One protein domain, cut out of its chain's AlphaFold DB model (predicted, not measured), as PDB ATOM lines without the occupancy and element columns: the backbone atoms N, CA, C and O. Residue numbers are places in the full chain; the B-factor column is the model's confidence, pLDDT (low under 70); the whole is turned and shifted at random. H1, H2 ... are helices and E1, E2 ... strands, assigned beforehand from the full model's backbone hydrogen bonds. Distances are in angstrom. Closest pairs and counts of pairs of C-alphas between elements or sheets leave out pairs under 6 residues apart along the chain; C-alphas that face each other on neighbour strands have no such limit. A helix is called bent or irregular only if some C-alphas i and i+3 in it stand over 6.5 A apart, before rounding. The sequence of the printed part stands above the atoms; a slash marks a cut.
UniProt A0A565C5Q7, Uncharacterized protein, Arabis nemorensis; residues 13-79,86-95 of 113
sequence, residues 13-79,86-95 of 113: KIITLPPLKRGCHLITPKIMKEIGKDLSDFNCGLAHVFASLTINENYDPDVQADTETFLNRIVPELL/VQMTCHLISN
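This is residues 13 to 79 and 86 to 95 of the 113 residues of an uncharacterized protein of Arabis nemorensis (UniProt A0A565C5Q7). A short two-stranded parallel ribbon, E1 beside E3, makes the middle of an elongated, loosely built domain, with the helix H2 packed on E1 towards one end of the long axis and the helix H1 leading away from E1 towards the other. Beyond H1 the chain swings out in a loop, residues 39 to 49, which sticks out free and holds E2, then returns so that residues 53 to 54 pair beside E3. The printed part has 77 residues, with two named helices and three named strands in the order E1, H1, E2, H2, E3; the class is mixed, helices and strands, and under half of the residues are in named elements. It is only just loose, close to compact, with a radius of gyration of the C-alphas of 14.1 A, and it spans 46 by 25 by 19 A.

E1, residues 23 to 26, and E3, residues 87 to 90, are parallel neighbours at 29 degrees. The C-alphas of His 25 and Thr 89 face each other at 5.3 A, and N 90 and O 25 are within hydrogen-bond range at 3.2 A. Residues 53 to 54 form a short parallel pairing with residues 89 to 90 of E3. H2, residues 61 to 74, has 5 pairs of C-alphas within 8 A of E1, the closest being those of Cys 24 and Glu 68, 5.8 A apart. H2 and E3 are near each other, with 7 pairs of C-alphas within 10 A. H1, residues 28 to 39, is apart from H2, and only just apart from E3, the closest C-alphas being 8.3 A apart. E2, residues 46 to 49, pairs with no named strand and is apart from E1, E3, H1 and H2. In H2 every O i to N i+4 pair is within hydrogen-bond range; in H1, 6 of 8 are.

E1 begins at C-alpha 23, (-43.546, 5.125, 19.870), and is 10.0 A long; E3 measures 9.4 A and E2 9.8 A. H2 is 20.6 A long and ends at C-alpha 74, (-31.667, 7.504, 25.553). H1 measures 13.2 A and is irregular, with C-alphas 34 and 37 7.5 A apart. E3 ends at C-alpha 90, (-40.432, -1.588, 13.947).

The two C-alphas farthest apart, those of Asp 41 and Leu 79, are 46.8 A apart. The link E1 to H1 is tight, H1 to E2 short and E2 to H2 long, with 11 residues. Residues 80 to 85 are not printed, in the link across the cut from H2 to E3; C-alphas 79 and 86 are 12.3 A apart. The mean pLDDT of the printed part is 73.4, and residues 77 to 79 and 86 to 95 are under 70.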
ATOM      1  N   LYS A  13     -41.259  -0.986  -4.938       80.25
ATOM      2  CA  LYS A  13     -42.538  -0.421  -4.508       80.25
ATOM      3  C   LYS A  13     -42.341   0.726  -3.530       80.25
ATOM      4  O   LYS A  13     -41.464   0.657  -2.667       80.25
ATOM      5  N   ILE A  14     -43.165   1.761  -3.707       84.19
ATOM      6  CA  ILE A  14     -43.279   2.884  -2.782       84.19
ATOM      7  C   ILE A  14     -44.503   2.687  -1.904       84.19
ATOM      8  O   ILE A  14     -45.598   2.452  -2.414       84.19
ATOM      9  N   ILE A  15     -44.297   2.742  -0.588       80.94
ATOM     10  CA  ILE A  15     -45.333   2.509   0.417       80.94
ATOM     11  C   ILE A  15     -45.442   3.755   1.282       80.94
ATOM     12  O   ILE A  15     -44.518   4.097   2.014       80.94
ATOM     13  N   THR A  16     -46.600   4.402   1.246       80.62
ATOM     14  CA  THR A  16     -46.892   5.528   2.131       80.62
ATOM     15  C   THR A  16     -47.536   5.014   3.412       80.62
ATOM     16  O   THR A  16     -48.644   4.476   3.398       80.62
ATOM     17  N   LEU A  17     -46.845   5.184   4.537       78.00
ATOM     18  CA  LEU A  17     -47.398   4.880   5.852       78.00
ATOM     19  C   LEU A  17     -48.185   6.086   6.389       78.00
ATOM     20  O   LEU A  17     -47.760   7.227   6.196       78.00
ATOM     21  N   PRO A  18     -49.321   5.866   7.077       77.12
ATOM     22  CA  PRO A  18     -50.029   6.956   7.735       77.12
ATOM     23  C   PRO A  18     -49.155   7.558   8.846       77.12
ATOM     24  O   PRO A  18     -48.352   6.830   9.439       77.12
ATOM     25  N   PRO A  19     -49.329   8.848   9.179       75.12
ATOM     26  CA  PRO A  19     -48.635   9.450  10.308       75.12
ATOM     27  C   PRO A  19     -48.995   8.693  11.591       75.12
ATOM     28  O   PRO A  19     -50.172   8.489  11.896       75.12
ATOM     29  N   LEU A  20     -47.977   8.259  12.332       75.12
ATOM     30  CA  LEU A  20     -48.140   7.598  13.623       75.12
ATOM     31  C   LEU A  20     -47.718   8.562  14.732       75.12
ATOM     32  O   LEU A  20     -47.032   9.556  14.500       75.12
ATOM     33  N   LYS A  21     -48.187   8.304  15.951       73.62
ATOM     34  CA  LYS A  21     -47.691   9.024  17.130       73.62
ATOM     35  C   LYS A  21     -46.269   8.540  17.453       73.62
ATOM     36  O   LYS A  21     -45.839   7.507  16.942       73.62
ATOM     37  N   ARG A  22     -45.542   9.257  18.315       73.44
ATOM     38  CA  ARG A  22     -44.266   8.769  18.869       73.44
ATOM     39  C   ARG A  22     -44.477   7.391  19.515       73.44
ATOM     40  O   ARG A  22     -45.516   7.177  20.130       73.44
ATOM     41  N   GLY A  23     -43.516   6.488  19.332       74.00
ATOM     42  CA  GLY A  23     -43.546   5.125  19.870       74.00
ATOM     43  C   GLY A  23     -43.040   4.092  18.865       74.00
ATOM     44  O   GLY A  23     -42.684   4.442  17.733       74.00
ATOM     45  N   CYS A  24     -43.019   2.830  19.288       77.19
ATOM     46  CA  CYS A  24     -42.677   1.687  18.444       77.19
ATOM     47  C   CYS A  24     -43.954   1.063  17.871       77.19
ATOM     48  O   CYS A  24     -44.812   0.590  18.609       77.19
ATOM     49  N   HIS A  25     -44.085   1.039  16.543       79.38
ATOM     50  CA  HIS A  25     -45.300   0.549  15.878       79.38
ATOM     51  C   HIS A  25     -45.023  -0.677  15.028       79.38
ATOM     52  O   HIS A  25     -44.076  -0.674  14.244       79.38
ATOM     53  N   LEU A  26     -45.905  -1.674  15.111       82.12
ATOM     54  CA  LEU A  26     -45.880  -2.839  14.232       82.12
ATOM     55  C   LEU A  26     -46.477  -2.487  12.863       82.12
ATOM     56  O   LEU A  26     -47.675  -2.214  12.741       82.12
ATOM     57  N   ILE A  27     -45.654  -2.516  11.813       80.62
ATOM     58  CA  ILE A  27     -46.094  -2.203  10.439       80.62
ATOM     59  C   ILE A  27     -46.088  -3.390   9.477       80.62
ATOM     60  O   ILE A  27     -46.532  -3.241   8.339       80.62
ATOM     61  N   THR A  28     -45.674  -4.574   9.932       82.50
ATOM     62  CA  THR A  28     -45.682  -5.822   9.153       82.50
ATOM     63  C   THR A  28     -46.983  -6.056   8.380       82.50
ATOM     64  O   THR A  28     -46.901  -6.246   7.168       82.50
ATOM     65  N   PRO A  29     -48.194  -5.978   8.977       83.00
ATOM     66  CA  PRO A  29     -49.426  -6.224   8.223       83.00
ATOM     67  C   PRO A  29     -49.685  -5.171   7.136       83.00
ATOM     68  O   PRO A  29     -50.260  -5.490   6.098       83.00
ATOM     69  N   LYS A  30     -49.241  -3.922   7.341       82.62
ATOM     70  CA  LYS A  30     -49.380  -2.848   6.345       82.62
ATOM     71  C   LYS A  30     -48.436  -3.074   5.171       82.62
ATOM     72  O   LYS A  30     -48.869  -2.978   4.030       82.62
ATOM     73  N   ILE A  31     -47.181  -3.430   5.454       82.94
ATOM     74  CA  ILE A  31     -46.204  -3.779   4.421       82.94
ATOM     75  C   ILE A  31     -46.691  -5.010   3.648       82.94
ATOM     76  O   ILE A  31     -46.827  -4.942   2.431       82.94
ATOM     77  N   MET A  32     -47.035  -6.104   4.335       84.56
ATOM     78  CA  MET A  32     -47.468  -7.358   3.701       84.56
ATOM     79  C   MET A  32     -48.709  -7.192   2.825       84.56
ATOM     80  O   MET A  32     -48.810  -7.838   1.786       84.56
ATOM     81  N   LYS A  33     -49.635  -6.298   3.190       86.50
ATOM     82  CA  LYS A  33     -50.783  -5.965   2.338       86.50
ATOM     83  C   LYS A  33     -50.352  -5.363   0.996       86.50
ATOM     84  O   LYS A  33     -50.964  -5.661  -0.026       86.50
ATOM     85  N   GLU A  34     -49.311  -4.538   1.002       84.56
ATOM     86  CA  GLU A  34     -48.825  -3.855  -0.192       84.56
ATOM     87  C   GLU A  34     -47.897  -4.729  -1.037       84.56
ATOM     88  O   GLU A  34     -48.056  -4.756  -2.255       84.56
ATOM     89  N   ILE A  35     -46.951  -5.448  -0.428       84.25
ATOM     90  CA  ILE A  35     -45.902  -6.186  -1.161       84.25
ATOM     91  C   ILE A  35     -46.102  -7.701  -1.185       84.25
ATOM     92  O   ILE A  35     -45.362  -8.392  -1.870       84.25
ATOM     93  N   GLY A  36     -47.080  -8.248  -0.457       83.69
ATOM     94  CA  GLY A  36     -47.239  -9.699  -0.304       83.69
ATOM     95  C   GLY A  36     -47.465 -10.442  -1.623       83.69
ATOM     96  O   GLY A  36     -46.982 -11.559  -1.790       83.69
ATOM     97  N   LYS A  37     -48.143  -9.805  -2.588       80.81
ATOM     98  CA  LYS A  37     -48.312 -10.359  -3.940       80.81
ATOM     99  C   LYS A  37     -46.982 -10.442  -4.680       80.81
ATOM    100  O   LYS A  37     -46.674 -11.492  -5.223       80.81
ATOM    101  N   ASP A  38     -46.192  -9.373  -4.628       79.56
ATOM    102  CA  ASP A  38     -44.886  -9.316  -5.284       79.56
ATOM    103  C   ASP A  38     -43.924 -10.319  -4.631       79.56
ATOM    104  O   ASP A  38     -43.245 -11.058  -5.330       79.56
ATOM    105  N   LEU A  39     -43.923 -10.411  -3.293       80.00
ATOM    106  CA  LEU A  39     -43.105 -11.349  -2.516       80.00
ATOM    107  C   LEU A  39     -43.404 -12.822  -2.809       80.00
ATOM    108  O   LEU A  39     -42.492 -13.635  -2.719       80.00
ATOM    109  N   SER A  40     -44.644 -13.172  -3.159       79.69
ATOM    110  CA  SER A  40     -45.031 -14.570  -3.417       79.69
ATOM    111  C   SER A  40     -44.292 -15.177  -4.618       79.69
ATOM    112  O   SER A  40     -44.156 -16.395  -4.704       79.69
ATOM    113  N   ASP A  41     -43.784 -14.333  -5.519       78.19
ATOM    114  CA  ASP A  41     -43.006 -14.748  -6.688       78.19
ATOM    115  C   ASP A  41     -41.505 -14.928  -6.390       78.19
ATOM    116  O   ASP A  41     -40.755 -15.368  -7.270       78.19
ATOM    117  N   PHE A  42     -41.053 -14.588  -5.175       78.12
ATOM    118  CA  PHE A  42     -39.662 -14.694  -4.735       78.12
ATOM    119  C   PHE A  42     -39.524 -15.756  -3.638       78.12
ATOM    120  O   PHE A  42     -40.183 -15.690  -2.609       78.12
ATOM    121  N   ASN A  43     -38.614 -16.716  -3.826       74.50
ATOM    122  CA  ASN A  43     -38.327 -17.728  -2.801       74.50
ATOM    123  C   ASN A  43     -37.265 -17.259  -1.789       74.50
ATOM    124  O   ASN A  43     -37.290 -17.632  -0.623       74.50
ATOM    125  N   CYS A  44     -36.315 -16.443  -2.244       75.81
ATOM    126  CA  CYS A  44     -35.297 -15.799  -1.422       75.81
ATOM    127  C   CYS A  44     -34.770 -14.556  -2.147       75.81
ATOM    128  O   CYS A  44     -34.827 -14.476  -3.377       75.81
ATOM    129  N   GLY A  45     -34.270 -13.578  -1.395       73.31
ATOM    130  CA  GLY A  45     -33.705 -12.365  -1.969       73.31
ATOM    131  C   GLY A  45     -33.234 -11.352  -0.929       73.31
ATOM    132  O   GLY A  45     -33.375 -11.553   0.273       73.31
ATOM    133  N   LEU A  46     -32.663 -10.253  -1.405       77.00
ATOM    134  CA  LEU A  46     -32.163  -9.138  -0.617       77.00
ATOM    135  C   LEU A  46     -33.158  -7.986  -0.672       77.00
ATOM    136  O   LEU A  46     -33.439  -7.483  -1.751       77.00
ATOM    137  N   ALA A  47     -33.657  -7.537   0.477       78.94
ATOM    138  CA  ALA A  47     -34.527  -6.372   0.564       78.94
ATOM    139  C   ALA A  47     -33.725  -5.118   0.948       78.94
ATOM    140  O   ALA A  47     -33.086  -5.087   1.995       78.94
ATOM    141  N   HIS A  48     -33.792  -4.063   0.138       77.12
ATOM    142  CA  HIS A  48     -33.280  -2.742   0.501       77.12
ATOM    143  C   HIS A  48     -34.449  -1.867   0.942       77.12
ATOM    144  O   HIS A  48     -35.342  -1.627   0.136       77.12
ATOM    145  N   VAL A  49     -34.450  -1.381   2.185       77.69
ATOM    146  CA  VAL A  49     -35.496  -0.479   2.686       77.69
ATOM    147  C   VAL A  49     -34.914   0.890   3.022       77.69
ATOM    148  O   VAL A  49     -33.991   0.991   3.823       77.69
ATOM    149  N   PHE A  50     -35.458   1.946   2.415       73.19
ATOM    150  CA  PHE A  50     -35.012   3.330   2.626       73.19
ATOM    151  C   PHE A  50     -35.869   4.053   3.674       73.19
ATOM    152  O   PHE A  50     -36.605   4.980   3.353       73.19
ATOM    153  N   ALA A  51     -35.779   3.632   4.935       71.38
ATOM    154  CA  ALA A  51     -36.421   4.309   6.064       71.38
ATOM    155  C   ALA A  51     -35.697   4.017   7.382       71.38
ATOM    156  O   ALA A  51     -34.962   3.037   7.502       71.38
ATOM    157  N   SER A  52     -35.957   4.838   8.404       70.12
ATOM    158  CA  SER A  52     -35.598   4.536   9.794       70.12
ATOM    159  C   SER A  52     -36.527   3.455  10.354       70.12
ATOM    160  O   SER A  52     -37.463   3.731  11.108       70.12
ATOM    161  N   LEU A  53     -36.285   2.216   9.926       74.19
ATOM    162  CA  LEU A  53     -36.960   1.025  10.421       74.19
ATOM    163  C   LEU A  53     -36.046   0.255  11.366       74.19
ATOM    164  O   LEU A  53     -34.837   0.191  11.160       74.19
ATOM    165  N   THR A  54     -36.631  -0.373  12.376       72.56
ATOM    166  CA  THR A  54     -35.922  -1.328  13.231       72.56
ATOM    167  C   THR A  54     -36.491  -2.719  13.022       72.56
ATOM    168  O   THR A  54     -37.698  -2.904  12.923       72.56
ATOM    169  N   ILE A  55     -35.629  -3.724  12.936       76.88
ATOM    170  CA  ILE A  55     -36.051  -5.123  12.922       76.88
ATOM    171  C   ILE A  55     -35.915  -5.627  14.349       76.88
ATOM    172  O   ILE A  55     -34.833  -5.534  14.920       76.88
ATOM    173  N   ASN A  56     -37.010  -6.107  14.928       76.50
ATOM    174  CA  ASN A  56     -37.007  -6.639  16.281       76.50
ATOM    175  C   ASN A  56     -37.899  -7.871  16.371       76.50
ATOM    176  O   ASN A  56     -38.809  -8.037  15.555       76.50
ATOM    177  N   GLU A  57     -37.647  -8.703  17.370       74.44
ATOM    178  CA  GLU A  57     -38.509  -9.815  17.724       74.44
ATOM    179  C   GLU A  57     -39.895  -9.312  18.127       74.44
ATOM    180  O   GLU A  57     -40.044  -8.300  18.806       74.44
ATOM    181  N   ASN A  58     -40.926  -9.996  17.636       71.56
ATOM    182  CA  ASN A  58     -42.322  -9.723  17.971       71.56
ATOM    183  C   ASN A  58     -42.981 -11.022  18.440       71.56
ATOM    184  O   ASN A  58     -44.001 -11.446  17.898       71.56
ATOM    185  N   TYR A  59     -42.323 -11.686  19.388       73.75
ATOM    186  CA  TYR A  59     -42.850 -12.863  20.070       73.75
ATOM    187  C   TYR A  59     -43.692 -12.459  21.284       73.75
ATOM    188  O   TYR A  59     -44.798 -12.963  21.456       73.75
ATOM    189  N   ASP A  60     -43.204 -11.486  22.059       75.56
ATOM    190  CA  ASP A  60     -43.838 -11.001  23.283       75.56
ATOM    191  C   ASP A  60     -44.092  -9.477  23.203       75.56
ATOM    192  O   ASP A  60     -43.195  -8.740  22.771       75.56
ATOM    193  N   PRO A  61     -45.291  -8.974  23.569       73.81
ATOM    194  CA  PRO A  61     -45.571  -7.535  23.622       73.81
ATOM    195  C   PRO A  61     -44.613  -6.744  24.528       73.81
ATOM    196  O   PRO A  61     -44.364  -5.567  24.251       73.81
ATOM    197  N   ASP A  62     -44.032  -7.369  25.552       80.31
ATOM    198  CA  ASP A  62     -43.095  -6.719  26.469       80.31
ATOM    199  C   ASP A  62     -41.810  -6.277  25.750       80.31
ATOM    200  O   ASP A  62     -41.276  -5.210  26.042       80.31
ATOM    201  N   VAL A  63     -41.377  -6.990  24.701       80.56
ATOM    202  CA  VAL A  63     -40.209  -6.604  23.883       80.56
ATOM    203  C   VAL A  63     -40.421  -5.245  23.205       80.56
ATOM    204  O   VAL A  63     -39.497  -4.429  23.104       80.56
ATOM    205  N   GLN A  64     -41.646  -4.970  22.748       78.00
ATOM    206  CA  GLN A  64     -41.992  -3.679  22.153       78.00
ATOM    207  C   GLN A  64     -41.978  -2.568  23.210       78.00
ATOM    208  O   GLN A  64     -41.408  -1.501  22.960       78.00
ATOM    209  N   ALA A  65     -42.557  -2.827  24.385       78.88
ATOM    210  CA  ALA A  65     -42.606  -1.872  25.489       78.88
ATOM    211  C   ALA A  65     -41.207  -1.553  26.050       78.88
ATOM    212  O   ALA A  65     -40.894  -0.388  26.319       78.88
ATOM    213  N   ASP A  66     -40.339  -2.557  26.161       83.94
ATOM    214  CA  ASP A  66     -38.956  -2.405  26.608       83.94
ATOM    215  C   ASP A  66     -38.131  -1.591  25.616       83.94
ATOM    216  O   ASP A  66     -37.403  -0.675  26.009       83.94
ATOM    217  N   THR A  67     -38.292  -1.866  24.319       81.44
ATOM    218  CA  THR A  67     -37.619  -1.104  23.257       81.44
ATOM    219  C   THR A  67     -38.035   0.363  23.299       81.44
ATOM    220  O   THR A  67     -37.188   1.256  23.255       81.44
ATOM    221  N   GLU A  68     -39.332   0.632  23.437       81.62
ATOM    222  CA  GLU A  68     -39.845   1.993  23.548       81.62
ATOM    223  C   GLU A  68     -39.327   2.693  24.813       81.62
ATOM    224  O   GLU A  68     -38.864   3.836  24.755       81.62
ATOM    225  N   THR A  69     -39.336   1.999  25.950       83.44
ATOM    226  CA  THR A  69     -38.828   2.517  27.227       83.44
ATOM    227  C   THR A  69     -37.342   2.855  27.133       83.44
ATOM    228  O   THR A  69     -36.916   3.925  27.576       83.44
ATOM    229  N   PHE A  70     -36.546   1.976  26.531       83.88
ATOM    230  CA  PHE A  70     -35.120   2.180  26.310       83.88
ATOM    231  C   PHE A  70     -34.848   3.396  25.416       83.88
ATOM    232  O   PHE A  70     -34.041   4.258  25.769       83.88
ATOM    233  N   LEU A  71     -35.579   3.530  24.307       78.94
ATOM    234  CA  LEU A  71     -35.464   4.681  23.409       78.94
ATOM    235  C   LEU A  71     -35.869   5.987  24.092       78.94
ATOM    236  O   LEU A  71     -35.188   6.998  23.932       78.94
ATOM    237  N   ASN A  72     -36.933   5.966  24.895       80.00
ATOM    238  CA  ASN A  72     -37.371   7.127  25.665       80.00
ATOM    239  C   ASN A  72     -36.345   7.551  26.729       80.00
ATOM    240  O   ASN A  72     -36.267   8.737  27.045       80.00
ATOM    241  N   ARG A  73     -35.533   6.622  27.253       82.50
ATOM    242  CA  ARG A  73     -34.428   6.939  28.175       82.50
ATOM    243  C   ARG A  73     -33.226   7.556  27.465       82.50
ATOM    244  O   ARG A  73     -32.633   8.487  27.997       82.50
ATOM    245  N   ILE A  74     -32.854   7.038  26.294       81.94
ATOM    246  CA  ILE A  74     -31.667   7.504  25.553       81.94
ATOM    247  C   ILE A  74     -31.946   8.809  24.812       81.94
ATOM    248  O   ILE A  74     -31.093   9.695  24.775       81.94
ATOM    249  N   VAL A  75     -33.141   8.943  24.235       76.56
ATOM    250  CA  VAL A  75     -33.577  10.141  23.513       76.56
ATOM    251  C   VAL A  75     -34.903  10.628  24.102       76.56
ATOM    252  O   VAL A  75     -35.974  10.404  23.521       76.56
ATOM    253  N   PRO A  76     -34.869  11.282  25.276       70.44
ATOM    254  CA  PRO A  76     -36.074  11.812  25.889       70.44
ATOM    255  C   PRO A  76     -36.727  12.866  24.996       70.44
ATOM    256  O   PRO A  76     -36.078  13.583  24.235       70.44
ATOM    257  N   GLU A  77     -38.053  12.941  25.074       67.25
ATOM    258  CA  GLU A  77     -38.857  13.858  24.260       67.25
ATOM    259  C   GLU A  77     -38.509  15.323  24.479       67.25
ATOM    260  O   GLU A  77     -38.584  16.109  23.537       67.25
ATOM    261  N   LEU A  78     -38.070  15.656  25.690       64.56
ATOM    262  CA  LEU A  78     -37.683  16.995  26.080       64.56
ATOM    263  C   LEU A  78     -36.214  16.996  26.507       64.56
ATOM    264  O   LEU A  78     -35.882  16.669  27.645       64.56
ATOM    265  N   LEU A  79     -35.333  17.399  25.596       58.22
ATOM    266  CA  LEU A  79     -33.926  17.657  25.899       58.22
ATOM    267  C   LEU A  79     -33.678  19.146  25.648       58.22
ATOM    268  O   LEU A  79     -33.660  19.593  24.504       58.22
ATOM    269  N   VAL A  86     -38.785  11.128  17.902       49.44
ATOM    270  CA  VAL A  86     -38.215   9.835  17.502       49.44
ATOM    271  C   VAL A  86     -39.373   8.900  17.185       49.44
ATOM    272  O   VAL A  86     -40.034   8.387  18.082       49.44
ATOM    273  N   GLN A  87     -39.657   8.712  15.900       49.12
ATOM    274  CA  GLN A  87     -40.600   7.698  15.444       49.12
ATOM    275  C   GLN A  87     -39.794   6.554  14.839       49.12
ATOM    276  O   GLN A  87     -39.357   6.629  13.693       49.12
ATOM    277  N   MET A  88     -39.559   5.511  15.634       53.09
ATOM    278  CA  MET A  88     -38.982   4.269  15.135       53.09
ATOM    279  C   MET A  88     -40.112   3.347  14.726       53.09
ATOM    280  O   MET A  88     -40.988   3.004  15.518       53.09
ATOM    281  N   THR A  89     -40.096   2.954  13.465       49.94
ATOM    282  CA  THR A  89     -41.102   2.035  12.959       49.94
ATOM    283  C   THR A  89     -40.484   0.643  12.963       49.94
ATOM    284  O   THR A  89     -39.530   0.379  12.235       49.94
ATOM    285  N   CYS A  90     -40.958  -0.233  13.845       40.38
ATOM    286  CA  CYS A  90     -40.432  -1.588  13.947       40.38
ATOM    287  C   CYS A  90     -41.069  -2.470  12.857       40.38
ATOM    288  O   CYS A  90     -42.293  -2.473  12.721       40.38
ATOM    289  N   HIS A  91     -40.265  -3.229  12.102       55.56
ATOM    290  CA  HIS A  91     -40.305  -4.702  12.016       55.56
ATOM    291  C   HIS A  91     -39.773  -5.265  10.675       55.56
ATOM    292  O   HIS A  91     -40.067  -4.719   9.613       55.56
ATOM    293  N   LEU A  92     -39.079  -6.417  10.736       40.09
ATOM    294  CA  LEU A  92     -38.936  -7.415   9.655       40.09
ATOM    295  C   LEU A  92     -38.359  -8.741  10.222       40.09
ATOM    296  O   LEU A  92     -37.207  -9.074   9.966       40.09
ATOM    297  N   ILE A  93     -39.119  -9.506  11.020       37.81
ATOM    298  CA  ILE A  93     -38.791 -10.926  11.242       37.81
ATOM    299  C   ILE A  93     -39.677 -11.779  10.344       37.81
ATOM    300  O   ILE A  93     -40.901 -11.821  10.471       37.81
ATOM    301  N   SER A  94     -39.004 -12.437   9.403       32.69
ATOM    302  CA  SER A  94     -39.536 -13.528   8.602       32.69
ATOM    303  C   SER A  94     -39.944 -14.659   9.544       32.69
ATOM    304  O   SER A  94     -39.097 -15.389  10.059       32.69
ATOM    305  N   ASN A  95     -41.243 -14.798   9.807       31.11
ATOM    306  CA  ASN A  95     -41.759 -16.035  10.376       31.11
ATOM    307  C   ASN A  95     -41.505 -17.146   9.340       31.11
ATOM    308  O   ASN A  95     -42.123 -17.151   8.279       31.11
TER     309      ASN A  95